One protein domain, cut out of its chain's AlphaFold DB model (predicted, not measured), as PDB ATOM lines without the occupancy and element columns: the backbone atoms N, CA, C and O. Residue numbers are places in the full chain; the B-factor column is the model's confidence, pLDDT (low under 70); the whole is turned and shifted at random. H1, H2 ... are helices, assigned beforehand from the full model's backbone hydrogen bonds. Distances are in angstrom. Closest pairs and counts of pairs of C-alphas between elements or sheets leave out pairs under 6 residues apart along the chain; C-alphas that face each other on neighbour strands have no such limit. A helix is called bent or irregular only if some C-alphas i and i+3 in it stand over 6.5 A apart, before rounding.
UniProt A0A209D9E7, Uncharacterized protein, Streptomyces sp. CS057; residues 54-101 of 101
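AT A GLANCE: This is residues 54 to 101 of the 101 residues of an uncharacterized protein of Streptomyces sp. CS057 (UniProt A0A209D9E7). Two long helices, H1 and H2, meet near their ends as an open V, and the unnamed tail, residues 92 to 101, hooks back from the far end of H2 toward the open side between them. The printed part has 48 residues with two named helices, H1 then H2, and no named strand; the class is all helix. The whole is loose, with a radius of gyration of the C-alphas of 12.7 A, and flat, spanning 34 by 30 by 13 A.

HOW THE PARTS SIT: H1, residues 54 to 70, and H2, residues 75 to 91, are close but not clearly touching; their closest C-alphas, those of Leu 70 and Leu 78, are 7.5 A apart. They run opposite ways at a steep tilt of 56 degrees. In each helix 11 of 13 O i to N i+4 pairs are within hydrogen-bond range.

IN THESE COORDINATES: H1 begins at C-alpha 54 (237.692, 127.494, 216.038) and measures 24.8 A. H2 measures 21.6 A and ends at C-alpha 91 (212.779, 126.558, 233.272). Both are irregular: C-alphas 55 and 58 are 7.2 A apart, C-alphas 84 and 87 7.1 A. H2 has a kink of 50 degrees near residue 85.

THE WHOLE: The farthest C-alphas, of Glu 54 and Thr 76, are 33.9 A apart. The printed part has no cut, and the link from H1 to H2 is tight. Mean pLDDT of the printed part is 85.8; residues 100 to 101 are under 70.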
ATOM      1  N   GLU A  54     238.536 126.307 215.870       97.31
ATOM      2  CA  GLU A  54     237.692 127.494 216.038       97.31
ATOM      3  C   GLU A  54     236.272 127.149 216.515       97.31
ATOM      4  O   GLU A  54     235.763 127.756 217.459       97.31
ATOM      5  N   GLN A  55     235.670 126.097 215.950       96.44
ATOM      6  CA  GLN A  55     234.320 125.648 216.296       96.44
ATOM      7  C   GLN A  55     234.162 125.215 217.764       96.44
ATOM      8  O   GLN A  55     233.049 125.214 218.286       96.44
ATOM      9  N   PHE A  56     235.258 124.869 218.449       96.44
ATOM     10  CA  PHE A  56     235.237 124.487 219.862       96.44
ATOM     11  C   PHE A  56     235.643 125.630 220.801       96.44
ATOM     12  O   PHE A  56     235.486 125.492 222.015       96.44
ATOM     13  N   GLN A  57     236.082 126.787 220.293       95.94
ATOM     14  CA  GLN A  57     236.453 127.930 221.137       95.94
ATOM     15  C   GLN A  57     235.332 128.407 222.076       95.94
ATOM     16  O   GLN A  57     235.637 128.726 223.231       95.94
ATOM     17  N   PRO A  58     234.040 128.427 221.677       93.44
ATOM     18  CA  PRO A  58     232.959 128.735 222.613       93.44
ATOM     19  C   PRO A  58     232.926 127.783 223.817       93.44
ATOM     20  O   PRO A  58     232.768 128.236 224.951       93.44
ATOM     21  N   LEU A  59     233.143 126.482 223.593       93.50
ATOM     22  CA  LEU A  59     233.199 125.477 224.655       93.50
ATOM     23  C   LEU A  59     234.427 125.678 225.550       93.50
ATOM     24  O   LEU A  59     234.297 125.680 226.772       93.50
ATOM     25  N   VAL A  60     235.602 125.924 224.961       95.44
ATOM     26  CA  VAL A  60     236.845 126.188 225.709       95.44
ATOM     27  C   VAL A  60     236.685 127.392 226.639       95.44
ATOM     28  O   VAL A  60     237.074 127.322 227.807       95.44
ATOM     29  N   ARG A  61     236.076 128.485 226.158       93.94
ATOM     30  CA  ARG A  61     235.796 129.673 226.982       93.94
ATOM     31  C   ARG A  61     234.881 129.345 228.163       93.94
ATOM     32  O   ARG A  61     235.192 129.746 229.283       93.94
ATOM     33  N   ARG A  62     233.814 128.565 227.947       91.50
ATOM     34  CA  ARG A  62     232.911 128.120 229.028       91.50
ATOM     35  C   ARG A  62     233.624 127.239 230.047       91.50
ATOM     36  O   ARG A  62     233.480 127.473 231.240       91.50
ATOM     37  N   CYS A  63     234.439 126.281 229.601       91.56
ATOM     38  CA  CYS A  63     235.235 125.439 230.497       91.56
ATOM     39  C   CYS A  63     236.186 126.269 231.373       91.56
ATOM     40  O   CYS A  63     236.276 126.019 232.573       91.56
ATOM     41  N   LYS A  64     236.856 127.278 230.797       93.31
ATOM     42  CA  LYS A  64     237.741 128.190 231.543       93.31
ATOM     43  C   LYS A  64     236.974 129.041 232.556       93.31
ATOM     44  O   LYS A  64     237.403 129.133 233.700       93.31
ATOM     45  N   ALA A  65     235.835 129.617 232.166       91.56
ATOM     46  CA  ALA A  65     234.988 130.389 233.077       91.56
ATOM     47  C   ALA A  65     234.464 129.522 234.235       91.56
ATOM     48  O   ALA A  65     234.536 129.917 235.395       91.56
ATOM     49  N   MET A  66     234.016 128.301 233.933       89.94
ATOM     50  CA  MET A  66     233.579 127.326 234.934       89.94
ATOM     51  C   MET A  66     234.707 126.987 235.914       89.94
ATOM     52  O   MET A  66     234.489 126.989 237.121       89.94
ATOM     53  N   GLN A  67     235.921 126.733 235.417       89.88
ATOM     54  CA  GLN A  67     237.075 126.465 236.273       89.88
ATOM     55  C   GLN A  67     237.440 127.680 237.139       89.88
ATOM     56  O   GLN A  67     237.741 127.509 238.315       89.88
ATOM     57  N   GLY A  68     237.393 128.895 236.588       89.44
ATOM     58  CA  GLY A  68     237.708 130.121 237.326       89.44
ATOM     59  C   GLY A  68     236.718 130.439 238.447       89.44
ATOM     60  O   GLY A  68     237.131 130.938 239.488       89.44
ATOM     61  N   ASN A  69     235.435 130.114 238.257       90.19
ATOM     62  CA  ASN A  69     234.373 130.501 239.189       90.19
ATOM     63  C   ASN A  69     233.933 129.377 240.138       90.19
ATOM     64  O   ASN A  69     233.523 129.658 241.258       90.19
ATOM     65  N   LEU A  70     233.983 128.110 239.704       90.50
ATOM     66  CA  LEU A  70     233.321 126.998 240.404       90.50
ATOM     67  C   LEU A  70     234.287 125.923 240.930       90.50
ATOM     68  O   LEU A  70     233.848 125.005 241.618       90.50
ATOM     69  N   ALA A  71     235.590 125.992 240.627       88.19
ATOM     70  CA  ALA A  71     236.529 124.903 240.943       88.19
ATOM     71  C   ALA A  71     236.699 124.614 242.443       88.19
ATOM     72  O   ALA A  71     237.089 123.504 242.804       88.19
ATOM     73  N   THR A  72     236.426 125.588 243.312       92.38
ATOM     74  CA  THR A  72     236.525 125.438 244.772       92.38
ATOM     75  C   THR A  72     235.216 124.995 245.424       92.38
ATOM     76  O   THR A  72     235.209 124.715 246.621       92.38
ATOM     77  N   MET A  73     234.111 124.942 244.677       91.94
ATOM     78  CA  MET A  73     232.809 124.552 245.216       91.94
ATOM     79  C   MET A  73     232.744 123.044 245.451       91.94
ATOM     80  O   MET A  73     233.226 122.249 244.639       91.94
ATOM     81  N   SER A  74     232.092 122.626 246.538       89.75
ATOM     82  CA  SER A  74     231.784 121.209 246.714       89.75
ATOM     83  C   SER A  74     230.702 120.767 245.725       89.75
ATOM     84  O   SER A  74     229.920 121.571 245.213       89.75
ATOM     85  N   GLY A  75     230.596 119.457 245.486       83.06
ATOM     86  CA  GLY A  75     229.505 118.916 244.671       83.06
ATOM     87  C   GLY A  75     228.117 119.247 245.234       83.06
ATOM     88  O   GLY A  75     227.168 119.397 244.467       83.06
ATOM     89  N   THR A  76     227.995 119.403 246.557       87.56
ATOM     90  CA  THR A  76     226.745 119.815 247.208       87.56
ATOM     91  C   THR A  76     226.435 121.281 246.933       87.56
ATOM     92  O   THR A  76     225.299 121.579 246.569       87.56
ATOM     93  N   ASP A  77     227.425 122.166 247.046       90.56
ATOM     94  CA  ASP A  77     227.245 123.603 246.799       90.56
ATOM     95  C   ASP A  77     226.891 123.853 245.337       90.56
ATOM     96  O   ASP A  77     225.945 124.574 245.042       90.56
ATOM     97  N   LEU A  78     227.592 123.181 244.417       87.88
ATOM     98  CA  LEU A  78     227.311 123.274 242.988       87.88
ATOM     99  C   LEU A  78     225.898 122.776 242.664       87.88
ATOM    100  O   LEU A  78     225.178 123.394 241.887       87.88
ATOM    101  N   LYS A  79     225.481 121.665 243.280       84.88
ATOM    102  CA  LYS A  79     224.127 121.124 243.132       84.88
ATOM    103  C   LYS A  79     223.071 122.113 243.642       84.88
ATOM    104  O   LYS A  79     222.052 122.274 242.981       84.88
ATOM    105  N   ASN A  80     223.292 122.738 244.799       89.06
ATOM    106  CA  ASN A  80     222.359 123.721 245.355       89.06
ATOM    107  C   ASN A  80     222.269 124.958 244.449       89.06
ATOM    108  O   ASN A  80     221.172 125.297 244.032       89.06
ATOM    109  N   LEU A  81     223.413 125.511 244.026       88.25
ATOM    110  CA  LEU A  81     223.471 126.627 243.080       88.25
ATOM    111  C   LEU A  81     222.689 126.335 241.791       88.25
ATOM    112  O   LEU A  81     221.912 127.167 241.335       88.25
ATOM    113  N   ILE A  82     222.869 125.143 241.209       82.69
ATOM    114  CA  ILE A  82     222.114 124.737 240.018       82.69
ATOM    115  C   ILE A  82     220.618 124.724 240.319       82.69
ATOM    116  O   ILE A  82     219.850 125.227 239.513       82.69
ATOM    117  N   TYR A  83     220.180 124.155 241.442       82.88
ATOM    118  CA  TYR A  83     218.752 124.104 241.755       82.88
ATOM    119  C   TYR A  83     218.127 125.472 242.009       82.88
ATOM    120  O   TYR A  83     216.956 125.637 241.674       82.88
ATOM    121  N   ASP A  84     218.891 126.412 242.555       87.38
ATOM    122  CA  ASP A  84     218.424 127.772 242.806       87.38
ATOM    123  C   ASP A  84     218.293 128.560 241.492       87.38
ATOM    124  O   ASP A  84     217.285 129.224 241.279       87.38
ATOM    125  N   LEU A  85     219.255 128.420 240.570       85.06
ATOM    126  CA  LEU A  85     219.267 129.155 239.295       85.06
ATOM    127  C   LEU A  85     218.405 128.518 238.195       85.06
ATOM    128  O   LEU A  85     217.895 129.212 237.322       85.06
ATOM    129  N   PHE A  86     218.254 127.189 238.187       80.94
ATOM    130  CA  PHE A  86     217.643 126.471 237.061       80.94
ATOM    131  C   PHE A  86     216.212 126.917 236.717       80.94
ATOM    132  O   PHE A  86     215.925 126.999 235.523       80.94
ATOM    133  N   PRO A  87     215.293 127.160 237.676       80.81
ATOM    134  CA  PRO A  87     213.938 127.599 237.347       80.81
ATOM    135  C   PRO A  87     213.931 128.873 236.495       80.81
ATOM    136  O   PRO A  87     213.308 128.875 235.439       80.81
ATOM    137  N   GLU A  88     214.700 129.881 236.906       79.81
ATOM    138  CA  GLU A  88     214.755 131.190 236.249       79.81
ATOM    139  C   GLU A  88     215.556 131.136 234.936       79.81
ATOM    140  O   GLU A  88     215.108 131.624 233.904       79.81
ATOM    141  N   GLU A  89     216.722 130.485 234.945       80.88
ATOM    142  CA  GLU A  89     217.659 130.503 233.810       80.88
ATOM    143  C   GLU A  89     217.323 129.483 232.710       80.88
ATOM    144  O   GLU A  89     217.715 129.642 231.553       80.88
ATOM    145  N   VAL A  90     216.643 128.386 233.061       77.31
ATOM    146  CA  VAL A  90     216.384 127.255 232.152       77.31
ATOM    147  C   VAL A  90     214.903 126.914 232.072       77.31
ATOM    148  O   VAL A  90     214.413 126.604 230.988       77.31
ATOM    149  N   GLY A  91     214.196 126.918 233.203       77.06
ATOM    150  CA  GLY A  91     212.779 126.558 233.272       77.06
ATOM    151  C   GLY A  91     211.896 127.501 232.459       77.06
ATOM    152  O   GLY A  91     211.015 127.033 231.738       77.06
ATOM    153  N   ASP A  92     212.203 128.796 232.519       80.31
ATOM    154  CA  ASP A  92     211.469 129.851 231.816       80.31
ATOM    155  C   ASP A  92     212.057 130.180 230.430       80.31
ATOM    156  O   ASP A  92     211.498 130.982 229.675       80.31
ATOM    157  N   ALA A  93     213.174 129.545 230.057       78.62
ATOM    158  CA  ALA A  93     213.837 129.797 228.786       78.62
ATOM    159  C   ALA A  93     213.030 129.223 227.601       78.62
ATOM    160  O   ALA A  93     212.635 128.051 227.608       78.62
ATOM    161  N   PRO A  94     212.836 130.003 226.522       82.50
ATOM    162  CA  PRO A  94     212.286 129.502 225.273       82.50
ATOM    163  C   PRO A  94     213.072 128.308 224.726       82.50
ATOM    164  O   PRO A  94     214.304 128.250 224.769       82.50
ATOM    165  N   PHE A  95     212.352 127.347 224.153       78.62
ATOM    166  CA  PHE A  95     212.975 126.179 223.544       78.62
ATOM    167  C   PHE A  95     213.957 126.591 222.433       78.62
ATOM    168  O   PHE A  95     213.666 127.481 221.637       78.62
ATOM    169  N   HIS A  96     215.117 125.928 222.381       78.75
ATOM    170  CA  HIS A  96     216.261 126.260 221.513       78.75
ATOM    171  C   HIS A  96     216.956 127.606 221.785       78.75
ATOM    172  O   HIS A  96     217.854 127.978 221.026       78.75
ATOM    173  N   GLN A  97     216.614 128.315 222.862       80.62
ATOM    174  CA  GLN A  97     217.367 129.496 223.255       80.62
ATOM    175  C   GLN A  97     218.662 129.106 223.968       80.62
ATOM    176  O   GLN A  97     218.688 128.300 224.897       80.62
ATOM    177  N   GLU A  98     219.763 129.692 223.511       74.75
ATOM    178  CA  GLU A  98     221.044 129.588 224.189       74.75
ATOM    179  C   GLU A  98     221.070 130.522 225.402       74.75
ATOM    180  O   GLU A  98     220.841 131.724 225.265       74.75
ATOM    181  N   ILE A  99     221.401 129.972 226.571       72.06
ATOM    182  CA  ILE A  99     221.654 130.752 227.786       72.06
ATOM    183  C   ILE A  99     222.977 131.489 227.586       72.06
ATOM    184  O   ILE A  99     224.033 130.867 227.416       72.06
ATOM    185  N   ARG A 100     222.902 132.820 227.537       67.94
ATOM    186  CA  ARG A 100     224.058 133.707 227.391       67.94
ATOM    187  C   ARG A 100     224.399 134.311 228.758       67.94
ATOM    188  O   ARG A 100     223.469 134.576 229.510       67.94
ATOM    189  N   PRO A 101     225.693 134.477 229.075       56.28
ATOM    190  CA  PRO A 101     226.119 135.175 230.284       56.28
ATOM    191  C   PRO A 101     225.723 136.654 230.265       56.28
ATOM    192  O   PRO A 101     225.549 137.205 229.150       56.28
TER     193      PRO A 101